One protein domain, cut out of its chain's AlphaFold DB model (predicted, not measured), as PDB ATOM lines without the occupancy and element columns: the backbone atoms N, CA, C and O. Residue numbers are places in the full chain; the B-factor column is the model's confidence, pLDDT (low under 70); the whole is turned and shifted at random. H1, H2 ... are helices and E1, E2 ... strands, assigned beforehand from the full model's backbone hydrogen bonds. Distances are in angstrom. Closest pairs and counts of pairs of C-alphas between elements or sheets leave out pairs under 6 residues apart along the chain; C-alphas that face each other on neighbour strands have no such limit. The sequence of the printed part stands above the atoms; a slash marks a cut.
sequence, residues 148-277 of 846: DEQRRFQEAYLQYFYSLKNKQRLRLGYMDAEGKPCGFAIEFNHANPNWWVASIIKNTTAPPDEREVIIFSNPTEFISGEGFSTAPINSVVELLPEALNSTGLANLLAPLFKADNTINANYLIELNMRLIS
ATOM      1  N   ASP A 148      -4.711 -59.209 -86.554       77.00
ATOM      2  CA  ASP A 148      -6.063 -59.137 -86.001       77.00
ATOM      3  C   ASP A 148      -6.115 -58.806 -84.503       77.00
ATOM      4  O   ASP A 148      -6.997 -58.062 -84.077       77.00
ATOM      5  N   GLU A 149      -5.202 -59.332 -83.687       74.12
ATOM      6  CA  GLU A 149      -5.117 -58.990 -82.263       74.12
ATOM      7  C   GLU A 149      -4.625 -57.557 -82.060       74.12
ATOM      8  O   GLU A 149      -5.181 -56.847 -81.223       74.12
ATOM      9  N   GLN A 150      -3.656 -57.107 -82.866       72.75
ATOM     10  CA  GLN A 150      -3.217 -55.707 -82.887       72.75
ATOM     11  C   GLN A 150      -4.382 -54.784 -83.248       72.75
ATOM     12  O   GLN A 150      -4.663 -53.836 -82.517       72.75
ATOM     13  N   ARG A 151      -5.131 -55.122 -84.305       76.88
ATOM     14  CA  ARG A 151      -6.323 -54.376 -84.717       76.88
ATOM     15  C   ARG A 151      -7.390 -54.338 -83.625       76.88
ATOM     16  O   ARG A 151      -7.887 -53.265 -83.310       76.88
ATOM     17  N   ARG A 152      -7.733 -55.473 -83.004       77.50
ATOM     18  CA  ARG A 152      -8.747 -55.524 -81.929       77.50
ATOM     19  C   ARG A 152      -8.323 -54.745 -80.690       77.50
ATOM     20  O   ARG A 152      -9.156 -54.093 -80.064       77.50
ATOM     21  N   PHE A 153      -7.043 -54.816 -80.332       73.69
ATOM     22  CA  PHE A 153      -6.492 -54.025 -79.240       73.69
ATOM     23  C   PHE A 153      -6.589 -52.528 -79.557       73.69
ATOM     24  O   PHE A 153      -7.083 -51.765 -78.731       73.69
ATOM     25  N   GLN A 154      -6.228 -52.126 -80.779       76.00
ATOM     26  CA  GLN A 154      -6.334 -50.746 -81.255       76.00
ATOM     27  C   GLN A 154      -7.794 -50.263 -81.319       76.00
ATOM     28  O   GLN A 154      -8.091 -49.150 -80.897       76.00
ATOM     29  N   GLU A 155      -8.739 -51.100 -81.748       80.19
ATOM     30  CA  GLU A 155     -10.174 -50.787 -81.753       80.19
ATOM     31  C   GLU A 155     -10.731 -50.600 -80.333       80.19
ATOM     32  O   GLU A 155     -11.434 -49.622 -80.071       80.19
ATOM     33  N   ALA A 156     -10.403 -51.493 -79.394       78.38
ATOM     34  CA  ALA A 156     -10.818 -51.368 -77.994       78.38
ATOM     35  C   ALA A 156     -10.211 -50.120 -77.330       78.38
ATOM     36  O   ALA A 156     -10.880 -49.412 -76.572       78.38
ATOM     37  N   TYR A 157      -8.957 -49.823 -77.664       76.00
ATOM     38  CA  TYR A 157      -8.223 -48.641 -77.234       76.00
ATOM     39  C   TYR A 157      -8.864 -47.345 -77.751       76.00
ATOM     40  O   TYR A 157      -9.161 -46.440 -76.965       76.00
ATOM     41  N   LEU A 158      -9.187 -47.287 -79.047       77.62
ATOM     42  CA  LEU A 158      -9.921 -46.177 -79.654       77.62
ATOM     43  C   LEU A 158     -11.322 -46.044 -79.049       77.62
ATOM     44  O   LEU A 158     -11.743 -44.932 -78.755       77.62
ATOM     45  N   GLN A 159     -12.039 -47.138 -78.779       81.38
ATOM     46  CA  GLN A 159     -13.338 -47.068 -78.100       81.38
ATOM     47  C   GLN A 159     -13.233 -46.487 -76.685       81.38
ATOM     48  O   GLN A 159     -14.079 -45.678 -76.292       81.38
ATOM     49  N   TYR A 160     -12.197 -46.854 -75.925       76.00
ATOM     50  CA  TYR A 160     -11.957 -46.280 -74.602       76.00
ATOM     51  C   TYR A 160     -11.636 -44.786 -74.692       76.00
ATOM     52  O   TYR A 160     -12.248 -43.989 -73.975       76.00
ATOM     53  N   PHE A 161     -10.739 -44.390 -75.603       75.38
ATOM     54  CA  PHE A 161     -10.443 -42.982 -75.876       75.38
ATOM     55  C   PHE A 161     -11.701 -42.221 -76.313       75.38
ATOM     56  O   PHE A 161     -11.960 -41.104 -75.861       75.38
ATOM     57  N   TYR A 162     -12.536 -42.844 -77.147       75.38
ATOM     58  CA  TYR A 162     -13.719 -42.208 -77.695       75.38
ATOM     59  C   TYR A 162     -14.942 -42.196 -76.762       75.38
ATOM     60  O   TYR A 162     -15.930 -41.521 -77.073       75.38
ATOM     61  N   SER A 163     -14.864 -42.829 -75.589       83.50
ATOM     62  CA  SER A 163     -15.900 -42.753 -74.560       83.50
ATOM     63  C   SER A 163     -16.129 -41.304 -74.116       83.50
ATOM     64  O   SER A 163     -15.258 -40.669 -73.524       83.50
ATOM     65  N   LEU A 164     -17.334 -40.776 -74.368       74.75
ATOM     66  CA  LEU A 164     -17.711 -39.388 -74.058       74.75
ATOM     67  C   LEU A 164     -17.495 -39.005 -72.589       74.75
ATOM     68  O   LEU A 164     -17.244 -37.843 -72.297       74.75
ATOM     69  N   LYS A 165     -17.567 -39.975 -71.670       83.69
ATOM     70  CA  LYS A 165     -17.375 -39.733 -70.233       83.69
ATOM     71  C   LYS A 165     -15.963 -39.275 -69.894       83.69
ATOM     72  O   LYS A 165     -15.785 -38.626 -68.871       83.69
ATOM     73  N   ASN A 166     -14.991 -39.618 -70.738       83.25
ATOM     74  CA  ASN A 166     -13.587 -39.394 -70.445       83.25
ATOM     75  C   ASN A 166     -12.967 -38.223 -71.205       83.25
ATOM     76  O   ASN A 166     -11.799 -37.914 -70.992       83.25
ATOM     77  N   LYS A 167     -13.748 -37.524 -72.029       89.06
ATOM     78  CA  LYS A 167     -13.231 -36.471 -72.896       89.06
ATOM     79  C   LYS A 167     -13.411 -35.090 -72.307       89.06
ATOM     80  O   LYS A 167     -14.501 -34.727 -71.873       89.06
ATOM     81  N   GLN A 168     -12.366 -34.292 -72.429       91.31
ATOM     82  CA  GLN A 168     -12.461 -32.843 -72.373       91.31
ATOM     83  C   GLN A 168     -12.068 -32.267 -73.728       91.31
ATOM     84  O   GLN A 168     -11.288 -32.860 -74.477       91.31
ATOM     85  N   ARG A 169     -12.686 -31.138 -74.067       93.75
ATOM     86  CA  ARG A 169     -12.558 -30.508 -75.375       93.75
ATOM     87  C   ARG A 169     -12.370 -29.020 -75.211       93.75
ATOM     88  O   ARG A 169     -13.042 -28.399 -74.394       93.75
ATOM     89  N   LEU A 170     -11.516 -28.475 -76.055       94.50
ATOM     90  CA  LEU A 170     -11.294 -27.052 -76.208       94.50
ATOM     91  C   LEU A 170     -11.406 -26.734 -77.691       94.50
ATOM     92  O   LEU A 170     -10.805 -27.421 -78.515       94.50
ATOM     93  N   ARG A 171     -12.217 -25.736 -78.034       95.06
ATOM     94  CA  ARG A 171     -12.456 -25.316 -79.415       95.06
ATOM     95  C   ARG A 171     -12.496 -23.803 -79.451       95.06
ATOM     96  O   ARG A 171     -13.208 -23.200 -78.654       95.06
ATOM     97  N   LEU A 172     -11.744 -23.208 -80.364       94.94
ATOM     98  CA  LEU A 172     -11.722 -21.766 -80.550       94.94
ATOM     99  C   LEU A 172     -11.500 -21.420 -82.022       94.94
ATOM    100  O   LEU A 172     -10.791 -22.123 -82.743       94.94
ATOM    101  N   GLY A 173     -12.132 -20.334 -82.457       95.56
ATOM    102  CA  GLY A 173     -11.801 -19.658 -83.706       95.56
ATOM    103  C   GLY A 173     -10.779 -18.559 -83.435       95.56
ATOM    104  O   GLY A 173     -10.789 -17.957 -82.361       95.56
ATOM    105  N   TYR A 174      -9.897 -18.299 -84.391       95.75
ATOM    106  CA  TYR A 174      -8.908 -17.229 -84.298       95.75
ATOM    107  C   TYR A 174      -8.614 -16.637 -85.677       95.75
ATOM    108  O   TYR A 174      -8.987 -17.215 -86.691       95.75
ATOM    109  N   MET A 175      -7.959 -15.478 -85.704       96.44
ATOM    110  CA  MET A 175      -7.394 -14.902 -86.925       96.44
ATOM    111  C   MET A 175      -5.893 -15.171 -86.913       96.44
ATOM    112  O   MET A 175      -5.241 -14.922 -85.892       96.44
ATOM    113  N   ASP A 176      -5.357 -15.704 -88.002       97.06
ATOM    114  CA  ASP A 176      -3.913 -15.877 -88.139       97.06
ATOM    115  C   ASP A 176      -3.193 -14.533 -88.381       97.06
ATOM    116  O   ASP A 176      -3.810 -13.462 -88.398       97.06
ATOM    117  N   ALA A 177      -1.869 -14.570 -88.534       95.75
ATOM    118  CA  ALA A 177      -1.044 -13.385 -88.766       95.75
ATOM    119  C   ALA A 177      -1.376 -12.648 -90.080       95.75
ATOM    120  O   ALA A 177      -1.079 -11.459 -90.198       95.75
ATOM    121  N   GLU A 178      -2.011 -13.322 -91.039       97.06
ATOM    122  CA  GLU A 178      -2.461 -12.752 -92.314       97.06
ATOM    123  C   GLU A 178      -3.908 -12.236 -92.244       97.06
ATOM    124  O   GLU A 178      -4.424 -11.688 -93.218       97.06
ATOM    125  N   GLY A 179      -4.577 -12.393 -91.098       95.56
ATOM    126  CA  GLY A 179      -5.979 -12.030 -90.930       95.56
ATOM    127  C   GLY A 179      -6.947 -13.029 -91.567       95.56
ATOM    128  O   GLY A 179      -8.095 -12.673 -91.827       95.56
ATOM    129  N   LYS A 180      -6.521 -14.270 -91.821       97.44
ATOM    130  CA  LYS A 180      -7.409 -15.348 -92.267       97.44
ATOM    131  C   LYS A 180      -8.074 -16.008 -91.054       97.44
ATOM    132  O   LYS A 180      -7.406 -16.253 -90.047       97.44
ATOM    133  N   PRO A 181      -9.379 -16.316 -91.123       96.94
ATOM    134  CA  PRO A 181     -10.060 -17.025 -90.051       96.94
ATOM    135  C   PRO A 181      -9.608 -18.486 -90.020       96.94
ATOM    136  O   PRO A 181      -9.614 -19.183 -91.032       96.94
ATOM    137  N   CYS A 182      -9.251 -18.963 -88.839       98.06
ATOM    138  CA  CYS A 182      -8.738 -20.300 -88.584       98.06
ATOM    139  C   CYS A 182      -9.478 -20.933 -87.397       98.06
ATOM    140  O   CYS A 182     -10.110 -20.252 -86.585       98.06
ATOM    141  N   GLY A 183      -9.419 -22.259 -87.295       97.12
ATOM    142  CA  GLY A 183      -9.981 -23.025 -86.185       97.12
ATOM    143  C   GLY A 183      -8.904 -23.823 -85.467       97.12
ATOM    144  O   GLY A 183      -8.047 -24.415 -86.116       97.12
ATOM    145  N   PHE A 184      -8.963 -23.864 -84.139       97.50
ATOM    146  CA  PHE A 184      -8.183 -24.773 -83.305       97.50
ATOM    147  C   PHE A 184      -9.135 -25.615 -82.458       97.50
ATOM    148  O   PHE A 184     -10.055 -25.092 -81.821       97.50
ATOM    149  N   ALA A 185      -8.910 -26.922 -82.431       96.81
ATOM    150  CA  ALA A 185      -9.613 -27.840 -81.555       96.81
ATOM    151  C   ALA A 185      -8.626 -28.817 -80.925       96.81
ATOM    152  O   ALA A 185      -7.719 -29.300 -81.587       96.81
ATOM    153  N   ILE A 186      -8.827 -29.158 -79.658       96.06
ATOM    154  CA  ILE A 186      -8.119 -30.259 -79.011       96.06
ATOM    155  C   ILE A 186      -9.091 -31.074 -78.173       96.06
ATOM    156  O   ILE A 186      -9.925 -30.533 -77.442       96.06
ATOM    157  N   GLU A 187      -9.003 -32.392 -78.313       95.38
ATOM    158  CA  GLU A 187      -9.721 -33.366 -77.504       95.38
ATOM    159  C   GLU A 187      -8.695 -34.221 -76.761       95.38
ATOM    160  O   GLU A 187      -7.779 -34.760 -77.377       95.38
ATOM    161  N   PHE A 188      -8.844 -34.368 -75.445       94.56
ATOM    162  CA  PHE A 188      -7.972 -35.237 -74.656       94.56
ATOM    163  C   PHE A 188      -8.757 -36.100 -73.673       94.56
ATOM    164  O   PHE A 188      -9.896 -35.788 -73.305       94.56
ATOM    165  N   ASN A 189      -8.138 -37.201 -73.257       93.50
ATOM    166  CA  ASN A 189      -8.684 -38.112 -72.266       93.50
ATOM    167  C   ASN A 189      -8.229 -37.692 -70.861       93.50
ATOM    168  O   ASN A 189      -7.046 -37.764 -70.543       93.50
ATOM    169  N   HIS A 190      -9.154 -37.296 -69.986       89.12
ATOM    170  CA  HIS A 190      -8.786 -36.867 -68.631       89.12
ATOM    171  C   HIS A 190      -8.235 -38.011 -67.764       89.12
ATOM    172  O   HIS A 190      -7.493 -37.752 -66.821       89.12
ATOM    173  N   ALA A 191      -8.583 -39.266 -68.075       90.25
ATOM    174  CA  ALA A 191      -8.054 -40.435 -67.375       90.25
ATOM    175  C   ALA A 191      -6.620 -40.768 -67.813       90.25
ATOM    176  O   ALA A 191      -5.886 -41.409 -67.065       90.25
ATOM    177  N   ASN A 192      -6.212 -40.331 -69.009       93.19
ATOM    178  CA  ASN A 192      -4.846 -40.480 -69.492       93.19
ATOM    179  C   ASN A 192      -4.408 -39.240 -70.294       93.19
ATOM    180  O   ASN A 192      -4.665 -39.178 -71.497       93.19
ATOM    181  N   PRO A 193      -3.713 -38.276 -69.661       92.44
ATOM    182  CA  PRO A 193      -3.256 -37.047 -70.314       92.44
ATOM    183  C   PRO A 193      -2.267 -37.248 -71.467       92.44
ATOM    184  O   PRO A 193      -2.017 -36.299 -72.208       92.44
ATOM    185  N   ASN A 194      -1.704 -38.452 -71.632       93.44
ATOM    186  CA  ASN A 194      -0.926 -38.806 -72.822       93.44
ATOM    187  C   ASN A 194      -1.802 -38.964 -74.063       93.44
ATOM    188  O   ASN A 194      -1.272 -39.005 -75.161       93.44
ATOM    189  N   TRP A 195      -3.117 -39.125 -73.907       94.25
ATOM    190  CA  TRP A 195      -4.008 -39.404 -75.024       94.25
ATOM    191  C   TRP A 195      -4.752 -38.144 -75.416       94.25
ATOM    192  O   TRP A 195      -5.651 -37.688 -74.700       94.25
ATOM    193  N   TRP A 196      -4.393 -37.596 -76.568       95.25
ATOM    194  CA  TRP A 196      -5.001 -36.389 -77.096       95.25
ATOM    195  C   TRP A 196      -4.843 -36.279 -78.612       95.25
ATOM    196  O   TRP A 196      -3.946 -36.864 -79.216       95.25
ATOM    197  N   VAL A 197      -5.743 -35.514 -79.222       95.25
ATOM    198  CA  VAL A 197      -5.711 -35.145 -80.638       95.25
ATOM    199  C   VAL A 197      -6.033 -33.661 -80.737       95.25
ATOM    200  O   VAL A 197      -7.072 -33.225 -80.239       95.25
ATOM    201  N   ALA A 198      -5.154 -32.889 -81.365       95.94
ATOM    202  CA  ALA A 198      -5.372 -31.489 -81.696       95.94
ATOM    203  C   ALA A 198      -5.470 -31.324 -83.214       95.94
ATOM    204  O   ALA A 198      -4.711 -31.939 -83.955       95.94
ATOM    205  N   SER A 199      -6.390 -30.492 -83.682       96.50
ATOM    206  CA  SER A 199      -6.535 -30.134 -85.086       96.50
ATOM    207  C   SER A 199      -6.543 -28.622 -85.266       96.50
ATOM    208  O   SER A 199      -7.123 -27.872 -84.475       96.50
ATOM    209  N   ILE A 200      -5.888 -28.178 -86.333       97.31
ATOM    210  CA  ILE A 200      -5.870 -26.800 -86.800       97.31
ATOM    211  C   ILE A 200      -6.416 -26.801 -88.218       97.31
ATOM    212  O   ILE A 200      -5.937 -27.548 -89.064       97.31
ATOM    213  N   ILE A 201      -7.417 -25.968 -88.472       97.56
ATOM    214  CA  ILE A 201      -7.960 -25.741 -89.812       97.56
ATOM    215  C   ILE A 201      -7.598 -24.312 -90.191       97.56
ATOM    216  O   ILE A 201      -8.090 -23.372 -89.560       97.56
ATOM    217  N   LYS A 202      -6.743 -24.143 -91.198       97.50
ATOM    218  CA  LYS A 202      -6.385 -22.822 -91.720       97.50
ATOM    219  C   LYS A 202      -7.405 -22.365 -92.761       97.50
ATOM    220  O   LYS A 202      -7.946 -23.184 -93.500       97.50
ATOM    221  N   ASN A 203      -7.651 -21.055 -92.814       97.12
ATOM    222  CA  ASN A 203      -8.551 -20.410 -93.777       97.12
ATOM    223  C   ASN A 203      -9.930 -21.094 -93.872       97.12
ATOM    224  O   ASN A 203     -10.332 -21.619 -94.909       97.12
ATOM    225  N   THR A 204     -10.683 -21.090 -92.773       96.75
ATOM    226  CA  THR A 204     -11.995 -21.750 -92.662       96.75
ATOM    227  C   THR A 204     -13.053 -21.191 -93.618       96.75
ATOM    228  O   THR A 204     -14.089 -21.826 -93.812       96.75
ATOM    229  N   THR A 205     -12.794 -20.037 -94.238       96.38
ATOM    230  CA  THR A 205     -13.620 -19.429 -95.287       96.38
ATOM    231  C   THR A 205     -13.374 -19.985 -96.688       96.38
ATOM    232  O   THR A 205     -14.244 -19.825 -97.539       96.38
ATOM    233  N   ALA A 206     -12.239 -20.642 -96.946       97.06
ATOM    234  CA  ALA A 206     -11.967 -21.256 -98.245       97.06
ATOM    235  C   ALA A 206     -12.884 -22.468 -98.513       97.06
ATOM    236  O   ALA A 206     -13.417 -23.061 -97.561       97.06
ATOM    237  N   PRO A 207     -13.074 -22.871 -99.781       96.88
ATOM    238  CA  PRO A 207     -13.623 -24.177-100.142       96.88
ATOM    239  C   PRO A 207     -12.913 -25.331 -99.402       96.88
ATOM    240  O   PRO A 207     -11.717 -25.227 -99.134       96.88
ATOM    241  N   PRO A 208     -13.611 -26.417 -99.004       93.81
ATOM    242  CA  PRO A 208     -13.024 -27.493 -98.196       93.81
ATOM    243  C   PRO A 208     -11.755 -28.144 -98.763       93.81
ATOM    244  O   PRO A 208     -10.902 -28.559 -97.988       93.81
ATOM    245  N   ASP A 209     -11.641 -28.229-100.083       94.62
ATOM    246  CA  ASP A 209     -10.506 -28.764-100.842       94.62
ATOM    247  C   ASP A 209      -9.280 -27.839-100.851       94.62
ATOM    248  O   ASP A 209      -8.160 -28.301-101.048       94.62
ATOM    249  N   GLU A 210      -9.475 -26.555-100.559       95.12
ATOM    250  CA  GLU A 210      -8.410 -25.556-100.427       95.12
ATOM    251  C   GLU A 210      -7.966 -25.346 -98.965       95.12
ATOM    252  O   GLU A 210      -7.045 -24.570 -98.692       95.12
ATOM    253  N   ARG A 211      -8.618 -26.003 -97.994       94.62
ATOM    254  CA  ARG A 211      -8.288 -25.862 -96.567       94.62
ATOM    255  C   ARG A 211      -7.115 -26.753 -96.189       94.62
ATOM    256  O   ARG A 211      -7.167 -27.971 -96.325       94.62
ATOM    257  N   GLU A 212      -6.106 -26.151 -95.579       95.00
ATOM    258  CA  GLU A 212      -5.034 -26.892 -94.924       95.00
ATOM    259  C   GLU A 212      -5.498 -27.329 -93.525       95.00
ATOM    260  O   GLU A 212      -5.894 -26.502 -92.693       95.00
ATOM    261  N   VAL A 213      -5.462 -28.640 -93.264       94.56
ATOM    262  CA  VAL A 213      -5.785 -29.225 -91.956       94.56
ATOM    263  C   VAL A 213      -4.538 -29.880 -91.381       94.56
ATOM    264  O   VAL A 213      -4.035 -30.860 -91.922       94.56
ATOM    265  N   ILE A 214      -4.068 -29.358 -90.254       94.50
ATOM    266  CA  ILE A 214      -2.928 -29.901 -89.515       94.50
ATOM    267  C   ILE A 214      -3.473 -30.653 -88.309       94.50
ATOM    268  O   ILE A 214      -4.309 -30.125 -87.575       94.50
ATOM    269  N   ILE A 215      -3.010 -31.882 -88.090       93.75
ATOM    270  CA  ILE A 215      -3.426 -32.693 -86.947       93.75
ATOM    271  C   ILE A 215      -2.191 -33.127 -86.163       93.75
ATOM    272  O   ILE A 215      -1.247 -33.679 -86.721       93.75
ATOM    273  N   PHE A 216      -2.229 -32.899 -84.857       93.38
ATOM    274  CA  PHE A 216      -1.281 -33.428 -83.890       93.38
ATOM    275  C   PHE A 216      -1.977 -34.494 -83.045       93.38
ATOM    276  O   PHE A 216      -3.130 -34.311 -82.648       93.38
ATOM    277  N   SER A 217      -1.293 -35.583 -82.712       93.50
ATOM    278  CA  SER A 217      -1.817 -36.553 -81.753       93.50
ATOM    279  C   SER A 217      -0.732 -37.147 -80.880       93.50
ATOM    280  O   SER A 217       0.414 -37.301 -81.296       93.50
ATOM    281  N   ASN A 218      -1.140 -37.543 -79.680       92.62
ATOM    282  CA  ASN A 218      -0.388 -38.445 -78.830       92.62
ATOM    283  C   ASN A 218      -1.342 -39.565 -78.362       92.62
ATOM    284  O   ASN A 218      -2.418 -39.253 -77.847       92.62
ATOM    285  N   PRO A 219      -1.006 -40.846 -78.572       91.31
ATOM    286  CA  PRO A 219       0.161 -41.289 -79.322       91.31
ATOM    287  C   PRO A 219      -0.070 -41.145 -80.842       91.31
ATOM    288  O   PRO A 219      -1.174 -40.831 -81.308       91.31
ATOM    289  N   THR A 220       0.994 -41.275 -81.633       85.81
ATOM    290  CA  THR A 220       0.967 -41.019 -83.086       85.81
ATOM    291  C   THR A 220       0.058 -41.984 -83.849       85.81
ATOM    292  O   THR A 220      -0.459 -41.640 -84.906       85.81
ATOM    293  N   GLU A 221      -0.220 -43.166 -83.295       87.06
ATOM    294  CA  GLU A 221      -1.058 -44.203 -83.910       87.06
ATOM    295  C   GLU A 221      -2.549 -43.831 -83.958       87.06
ATOM    296  O   GLU A 221      -3.334 -44.523 -84.610       87.06
ATOM    297  N   PHE A 222      -2.960 -42.745 -83.290       86.44
ATOM    298  CA  PHE A 222      -4.310 -42.195 -83.437       86.44
ATOM    299  C   PHE A 222      -4.595 -41.679 -84.847       86.44
ATOM    300  O   PHE A 222      -5.760 -41.628 -85.243       86.44
ATOM    301  N   ILE A 223      -3.557 -41.325 -85.605       83.44
ATOM    302  CA  ILE A 223      -3.681 -40.836 -86.971       83.44
ATOM    303  C   ILE A 223      -2.963 -41.836 -87.874       83.44
ATOM    304  O   ILE A 223      -1.739 -41.875 -87.949       83.44
ATOM    305  N   SER A 224      -3.735 -42.673 -88.558       78.19
ATOM    306  CA  SER A 224      -3.224 -43.558 -89.603       78.19
ATOM    307  C   SER A 224      -4.101 -43.411 -90.843       78.19
ATOM    308  O   SER A 224      -5.326 -43.475 -90.764       78.19
ATOM    309  N   GLY A 225      -3.477 -43.143 -91.988       78.62
ATOM    310  CA  GLY A 225      -4.166 -42.967 -93.263       78.62
ATOM    311  C   GLY A 225      -3.226 -42.464 -94.356       78.62
ATOM    312  O   GLY A 225      -2.226 -41.805 -94.070       78.62
ATOM    313  N   GLU A 226      -3.547 -42.778 -95.609       76.06
ATOM    314  CA  GLU A 226      -2.870 -42.180 -96.761       76.06
ATOM    315  C   GLU A 226      -3.126 -40.664 -96.772       76.06
ATOM    316  O   GLU A 226      -4.256 -40.218 -96.576       76.06
ATOM    317  N   GLY A 227      -2.069 -39.868 -96.957       72.81
ATOM    318  CA  GLY A 227      -2.141 -38.400 -96.979       72.81
ATOM    319  C   GLY A 227      -1.719 -37.693 -95.686       72.81
ATOM    320  O   GLY A 227      -1.588 -36.473 -95.693       72.81
ATOM    321  N   PHE A 228      -1.438 -38.422 -94.599       71.94
ATOM    322  CA  PHE A 228      -0.846 -37.841 -93.389       71.94
ATOM    323  C   PHE A 228       0.680 -37.975 -93.419       71.94
ATOM    324  O   PHE A 228       1.211 -39.083 -93.459       71.94
ATOM    325  N   SER A 229       1.396 -36.851 -93.369       61.59
ATOM    326  CA  SER A 229       2.841 -36.856 -93.121       61.59
ATOM    327  C   SER A 229       3.076 -36.901 -91.614       61.59
ATOM    328  O   SER A 229       2.765 -35.943 -90.907       61.59
ATOM    329  N   THR A 230       3.617 -38.007 -91.108       65.62
ATOM    330  CA  THR A 230       4.028 -38.112 -89.706       65.62
ATOM    331  C   THR A 230       5.439 -37.552 -89.556       65.62
ATOM    332  O   THR A 230       6.403 -38.089 -90.095       65.62
ATOM    333  N   ALA A 231       5.576 -36.446 -88.829       62.62
ATOM    334  CA  ALA A 231       6.878 -35.969 -88.379       62.62
ATOM    335  C   ALA A 231       7.123 -36.481 -86.950       62.62
ATOM    336  O   ALA A 231       6.199 -36.427 -86.131       62.62
ATOM    337  N   PRO A 232       8.327 -36.978 -86.617       65.62
ATOM    338  CA  PRO A 232       8.676 -37.268 -85.234       65.62
ATOM    339  C   PRO A 232       8.605 -35.969 -84.425       65.62
ATOM    340  O   PRO A 232       9.332 -35.011 -84.683       65.62
ATOM    341  N   ILE A 233       7.677 -35.917 -83.472       62.88
ATOM    342  CA  ILE A 233       7.465 -34.743 -82.630       62.88
ATOM    343  C   ILE A 233       8.471 -34.805 -81.483       62.88
ATOM    344  O   ILE A 233       8.266 -35.529 -80.510       62.88
ATOM    345  N   ASN A 234       9.544 -34.020 -81.578       71.12
ATOM    346  CA  ASN A 234      10.395 -33.755 -80.416       71.12
ATOM    347  C   ASN A 234       9.641 -32.874 -79.401       71.12
ATOM    348  O   ASN A 234       9.746 -33.101 -78.199       71.12
ATOM    349  N   SER A 235       8.819 -31.926 -79.879       81.38
ATOM    350  CA  SER A 235       7.893 -31.137 -79.059       81.38
ATOM    351  C   SER A 235       6.800 -30.482 -79.910       81.38
ATOM    352  O   SER A 235       7.088 -29.771 -80.870       81.38
ATOM    353  N   VAL A 236       5.530 -30.668 -79.537       90.62
ATOM    354  CA  VAL A 236       4.389 -29.985 -80.187       90.62
ATOM    355  C   VAL A 236       4.536 -28.468 -80.084       90.62
ATOM    356  O   VAL A 236       4.171 -27.740 -81.004       90.62
ATOM    357  N   VAL A 237       5.108 -27.992 -78.975       93.06
ATOM    358  CA  VAL A 237       5.248 -26.566 -78.658       93.06
ATOM    359  C   VAL A 237       6.093 -25.831 -79.698       93.06
ATOM    360  O   VAL A 237       5.792 -24.683 -80.014       93.06
ATOM    361  N   GLU A 238       7.102 -26.491 -80.266       93.06
ATOM    362  CA  GLU A 238       7.980 -25.904 -81.287       93.06
ATOM    363  C   GLU A 238       7.269 -25.728 -82.634       93.06
ATOM    364  O   GLU A 238       7.558 -24.784 -83.364       93.06
ATOM    365  N   LEU A 239       6.299 -26.596 -82.936       93.19
ATOM    366  CA  LEU A 239       5.553 -26.592 -84.196       93.19
ATOM    367  C   LEU A 239       4.304 -25.702 -84.152       93.19
ATOM    368  O   LEU A 239       3.799 -25.292 -85.197       93.19
ATOM    369  N   LEU A 240       3.790 -25.380 -82.957       94.94
ATOM    370  CA  LEU A 240       2.580 -24.564 -82.801       94.94
ATOM    371  C   LEU A 240       2.647 -23.198 -83.510       94.94
ATOM    372  O   LEU A 240       1.650 -22.850 -84.142       94.94
ATOM    373  N   PRO A 241       3.742 -22.408 -83.440       96.38
ATOM    374  CA  PRO A 241       3.792 -21.098 -84.089       96.38
ATOM    375  C   PRO A 241       3.586 -21.163 -85.604       96.38
ATOM    376  O   PRO A 241       2.833 -20.352 -86.144       96.38
ATOM    377  N   GLU A 242       4.211 -22.140 -86.263       95.88
ATOM    378  CA  GLU A 242       4.096 -22.366 -87.707       95.88
ATOM    379  C   GLU A 242       2.722 -22.940 -88.068       95.88
ATOM    380  O   GLU A 242       2.037 -22.433 -88.958       95.88
ATOM    381  N   ALA A 243       2.264 -23.949 -87.322       95.62
ATOM    382  CA  ALA A 243       0.992 -24.605 -87.592       95.62
ATOM    383  C   ALA A 243      -0.208 -23.668 -87.394       95.62
ATOM    384  O   ALA A 243      -1.173 -23.724 -88.154       95.62
ATOM    385  N   LEU A 244      -0.150 -22.785 -86.395       96.88
ATOM    386  CA  LEU A 244      -1.196 -21.796 -86.143       96.88
ATOM    387  C   LEU A 244      -1.049 -20.539 -87.003       96.88
ATOM    388  O   LEU A 244      -1.973 -19.732 -87.035       96.88
ATOM    389  N   ASN A 245       0.108 -20.308 -87.632       97.25
ATOM    390  CA  ASN A 245       0.454 -19.014 -88.229       97.25
ATOM    391  C   ASN A 245       0.132 -17.838 -87.271       97.25
ATOM    392  O   ASN A 245      -0.406 -16.802 -87.654       97.25
ATOM    393  N   SER A 246       0.362 -18.034 -85.965       96.62
ATOM    394  CA  SER A 246       0.004 -17.075 -84.913       96.62
ATOM    395  C   SER A 246       0.854 -17.288 -83.667       96.62
ATOM    396  O   SER A 246       0.559 -18.131 -82.819       96.62
ATOM    397  N   THR A 247       1.904 -16.480 -83.510       95.75
ATOM    398  CA  THR A 247       2.793 -16.544 -82.335       95.75
ATOM    399  C   THR A 247       2.047 -16.243 -81.033       95.75
ATOM    400  O   THR A 247       2.334 -16.841 -80.001       95.75
ATOM    401  N   GLY A 248       1.069 -15.329 -81.069       92.88
ATOM    402  CA  GLY A 248       0.270 -14.973 -79.895       92.88
ATOM    403  C   GLY A 248      -0.549 -16.155 -79.379       92.88
ATOM    404  O   GLY A 248      -0.476 -16.483 -78.196       92.88
ATOM    405  N   LEU A 249      -1.270 -16.832 -80.278       94.88
ATOM    406  CA  LEU A 249      -2.054 -18.010 -79.917       94.88
ATOM    407  C   LEU A 249      -1.158 -19.208 -79.580       94.88
ATOM    408  O   LEU A 249      -1.460 -19.934 -78.638       94.88
ATOM    409  N   ALA A 250      -0.036 -19.387 -80.281       96.19
ATOM    410  CA  ALA A 250       0.933 -20.431 -79.957       96.19
ATOM    411  C   ALA A 250       1.483 -20.275 -78.533       96.19
ATOM    412  O   ALA A 250       1.499 -21.241 -77.781       96.19
ATOM    413  N   ASN A 251       1.836 -19.054 -78.119       95.19
ATOM    414  CA  ASN A 251       2.279 -18.775 -76.751       95.19
ATOM    415  C   ASN A 251       1.173 -19.004 -75.712       95.19
ATOM    416  O   ASN A 251       1.462 -19.441 -74.601       95.19
ATOM    417  N   LEU A 252      -0.086 -18.719 -76.064       94.38
ATOM    418  CA  LEU A 252      -1.237 -19.001 -75.206       94.38
ATOM    419  C   LEU A 252      -1.488 -20.509 -75.066       94.38
ATOM    420  O   LEU A 252      -1.871 -20.971 -73.999       94.38
ATOM    421  N   LEU A 253      -1.281 -21.290 -76.124       95.94
ATOM    422  CA  LEU A 253      -1.502 -22.736 -76.113       95.94
ATOM    423  C   LEU A 253      -0.279 -23.525 -75.631       95.94
ATOM    424  O   LEU A 253      -0.444 -24.654 -75.187       95.94
ATOM    425  N   ALA A 254       0.929 -22.960 -75.655       95.88
ATOM    426  CA  ALA A 254       2.156 -23.655 -75.263       95.88
ATOM    427  C   ALA A 254       2.087 -24.311 -73.866       95.88
ATOM    428  O   ALA A 254       2.432 -25.488 -73.770       95.88
ATOM    429  N   PRO A 255       1.570 -23.661 -72.798       96.25
ATOM    430  CA  PRO A 255       1.491 -24.280 -71.468       96.25
ATOM    431  C   PRO A 255       0.507 -25.457 -71.377       96.25
ATOM    432  O   PRO A 255       0.480 -26.162 -70.362       96.25
ATOM    433  N   LEU A 256      -0.309 -25.666 -72.417       96.12
ATOM    434  CA  LEU A 256      -1.192 -26.818 -72.524       96.12
ATOM    435  C   LEU A 256      -0.413 -28.117 -72.738       96.12
ATOM    436  O   LEU A 256      -0.863 -29.166 -72.277       96.12
ATOM    437  N   PHE A 257       0.738 -28.049 -73.403       95.69
ATOM    438  CA  PHE A 257       1.576 -29.199 -73.719       95.69
ATOM    439  C   PHE A 257       2.783 -29.206 -72.782       95.69
ATOM    440  O   PHE A 257       3.569 -28.259 -72.741       95.69
ATOM    441  N   LYS A 258       2.931 -30.266 -71.989       94.69
ATOM    442  CA  LYS A 258       4.105 -30.444 -71.130       94.69
ATOM    443  C   LYS A 258       5.301 -30.936 -71.949       94.69
ATOM    444  O   LYS A 258       5.145 -31.428 -73.063       94.69
ATOM    445  N   ALA A 259       6.495 -30.855 -71.363       91.06
ATOM    446  CA  ALA A 259       7.740 -31.302 -71.996       91.06
ATOM    447  C   ALA A 259       7.753 -32.805 -72.354       91.06
ATOM    448  O   ALA A 259       8.489 -33.213 -73.242       91.06
ATOM    449  N   ASP A 260       6.930 -33.619 -71.690       91.00
ATOM    450  CA  ASP A 260       6.733 -35.047 -71.977       91.00
ATOM    451  C   ASP A 260       5.627 -35.313 -73.020       91.00
ATOM    452  O   ASP A 260       5.178 -36.446 -73.176       91.00
ATOM    453  N   ASN A 261       5.158 -34.273 -73.721       89.06
ATOM    454  CA  ASN A 261       4.029 -34.304 -74.653       89.06
ATOM    455  C   ASN A 261       2.684 -34.732 -74.022       89.06
ATOM    456  O   ASN A 261       1.746 -35.073 -74.753       89.06
ATOM    457  N   THR A 262       2.536 -34.700 -72.691       93.69
ATOM    458  CA  THR A 262       1.224 -34.835 -72.029       93.69
ATOM    459  C   THR A 262       0.456 -33.516 -72.014       93.69
ATOM    460  O   THR A 262       1.035 -32.428 -72.058       93.69
ATOM    461  N   ILE A 263      -0.870 -33.598 -71.878       95.50
ATOM    462  CA  ILE A 263      -1.716 -32.420 -71.666       95.50
ATOM    463  C   ILE A 263      -1.698 -31.970 -70.204       95.50
ATOM    464  O   ILE A 263      -1.879 -32.747 -69.261       95.50
ATOM    465  N   ASN A 264      -1.545 -30.667 -70.005       96.06
ATOM    466  CA  ASN A 264      -1.779 -30.002 -68.735       96.06
ATOM    467  C   ASN A 264      -3.284 -29.752 -68.533       96.06
ATOM    468  O   ASN A 264      -3.813 -28.701 -68.890       96.06
ATOM    469  N   ALA A 265      -3.980 -30.733 -67.950       92.31
ATOM    470  CA  ALA A 265      -5.431 -30.687 -67.739       92.31
ATOM    471  C   ALA A 265      -5.901 -29.452 -66.943       92.31
ATOM    472  O   ALA A 265      -6.918 -28.855 -67.288       92.31
ATOM    473  N   ASN A 266      -5.141 -29.030 -65.926       91.56
ATOM    474  CA  ASN A 266      -5.470 -27.842 -65.128       91.56
ATOM    475  C   ASN A 266      -5.438 -26.575 -65.986       91.56
ATOM    476  O   ASN A 266      -6.346 -25.750 -65.905       91.56
ATOM    477  N   TYR A 267      -4.425 -26.457 -66.848       94.31
ATOM    478  CA  TYR A 267      -4.328 -25.342 -67.781       94.31
ATOM    479  C   TYR A 267      -5.450 -25.367 -68.821       94.31
ATOM    480  O   TYR A 267      -5.986 -24.316 -69.155       94.31
ATOM    481  N   LEU A 268      -5.871 -26.549 -69.294       91.25
ATOM    482  CA  LEU A 268      -7.025 -26.632 -70.192       91.25
ATOM    483  C   LEU A 268      -8.307 -26.140 -69.514       91.25
ATOM    484  O   LEU A 268      -9.060 -25.390 -70.127       91.25
ATOM    485  N   ILE A 269      -8.563 -26.549 -68.268       88.50
ATOM    486  CA  ILE A 269      -9.730 -26.087 -67.505       88.50
ATOM    487  C   ILE A 269      -9.682 -24.565 -67.369       88.50
ATOM    488  O   ILE A 269     -10.670 -23.894 -67.665       88.50
ATOM    489  N   GLU A 270      -8.526 -24.014 -66.998       88.62
ATOM    490  CA  GLU A 270      -8.324 -22.571 -66.911       88.62
ATOM    491  C   GLU A 270      -8.603 -21.877 -68.252       88.62
ATOM    492  O   GLU A 270      -9.355 -20.903 -68.302       88.62
ATOM    493  N   LEU A 271      -8.055 -22.396 -69.354       90.50
ATOM    494  CA  LEU A 271      -8.235 -21.831 -70.687       90.50
ATOM    495  C   LEU A 271      -9.693 -21.919 -71.159       90.50
ATOM    496  O   LEU A 271     -10.220 -20.962 -71.720       90.50
ATOM    497  N   ASN A 272     -10.372 -23.031 -70.888       88.06
ATOM    498  CA  ASN A 272     -11.778 -23.214 -71.232       88.06
ATOM    499  C   ASN A 272     -12.662 -22.225 -70.455       88.06
ATOM    500  O   ASN A 272     -13.531 -21.580 -71.032       88.06
ATOM    501  N   MET A 273     -12.376 -22.010 -69.167       83.50
ATOM    502  CA  MET A 273     -13.054 -20.987 -68.366       83.50
ATOM    503  C   MET A 273     -12.802 -19.568 -68.894       83.50
ATOM    504  O   MET A 273     -13.685 -18.717 -68.791       83.50
ATOM    505  N   ARG A 274     -11.631 -19.299 -69.491       82.12
ATOM    506  CA  ARG A 274     -11.345 -18.019 -70.168       82.12
ATOM    507  C   ARG A 274     -12.152 -17.843 -71.463       82.12
ATOM    508  O   ARG A 274     -12.467 -16.709 -71.806       82.12
ATOM    509  N   LEU A 275     -12.491 -18.932 -72.154       81.06
ATOM    510  CA  LEU A 275     -13.194 -18.936 -73.446       81.06
ATOM    511  C   LEU A 275     -14.724 -18.880 -73.347       81.06
ATOM    512  O   LEU A 275     -15.372 -18.439 -74.289       81.06
ATOM    513  N   ILE A 276     -15.308 -19.340 -72.236       70.62
ATOM    514  CA  ILE A 276     -16.769 -19.496 -72.080       70.62
ATOM    515  C   ILE A 276     -17.520 -18.154 -71.959       70.62
ATOM    516  O   ILE A 276     -18.731 -18.105 -72.157       70.62
ATOM    517  N   SER A 277     -16.840 -17.043 -71.683       53.44
ATOM    518  CA  SER A 277     -17.474 -15.722 -71.735       53.44
ATOM    519  C   SER A 277     -17.297 -15.112 -73.121       53.44
ATOM    520  O   SER A 277     -16.190 -15.166 -73.638       53.44
TER     521      SER A 277
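This is residues 148 to 277 of the 846 residues of the protein "Dot/Icm secretion system substrate" of Legionella busanensis (UniProt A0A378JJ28). A twisted wall of four strands, E1 to E4, has one face covered by H2 and H4, with H3 joining these two helices, while the other face has no named helix over it. H1 is an arm at one end of the wall, and its residues 148 to 153 stick out free. The 130 printed residues hold four named helices and four named strands, in the order H1 E1 E2 E3 E4 H2 H3 H4; the sheet runs E1 - E2 - E3 - E4, antiparallel throughout, and the class is mixed, helices and strands. The whole is compact, with a radius of gyration of the C-alphas of 15.2 A and spans of 48 by 34 by 27 A.

Find C-alpha 148 at (-6.063, -59.137, -86.001); from there H1 runs to residue 162, 20.4 A. Next come E1, residues 167 to 175, 26.4 A; E2, 181 to 189, 27.6 A; E3, 192 to 201, 25.3 A, beginning at C-alpha 192 (-4.846, -40.480, -69.492); and E4, 213 to 218, 16.9 A. Then look for H2, residues 236 to 244, 11.6 A, and H3, 247 to 256, 14.8 A. H4, residues 265 to 275, 15.2 A, ends at C-alpha 275 (-13.194, -18.936, -73.446).

Begin at the sheet, a meander, each strand the antiparallel neighbour of the one before. E1 and E2 form a hairpin, with N 170 and O 186 2.9 A apart, within hydrogen-bond range; so do E2 and E3, N 185 and O 199 at 2.9 A, and E3 and E4, N 198 and O 216 at 2.8 A. H1 only grazes the sheet with residues 160 to 162; its closest C-alphas to E2 are those of Phe 161 and Asn 189, 6.3 A. H2 is on the sheet at a height of 9.6 A, along the strands at 7 degrees to E3 on the local plane. H4 is on the same face at a height of 9.4 A, over E1 and E2, slantwise at 46 degrees to E1 on the local plane. H3 is not on the sheet. It touches H2, closest C-alphas Pro 241 and Thr 247 at 5.0 A, opposite ways at a shallow tilt of 33 degrees, only just short of steep. It touches H4, Leu 256 and Tyr 267 at 5.9 A, opposite ways at a steep tilt of 42 degrees. Both pairs are helical hairpins. Every O i to N i+4 pair is within hydrogen-bond range in H1 and H4, against 3 of 5 in H2 and 4 of 6 in H3.

The C-alphas farthest apart are those of Glu 149 and Gly 179, 47.8 A. The printed part has no cut. The links E3 to E4 and E4 to H2 are long, 11 and 17 residues. The model's pLDDT is under 70 at residues 229 to 233 and 277.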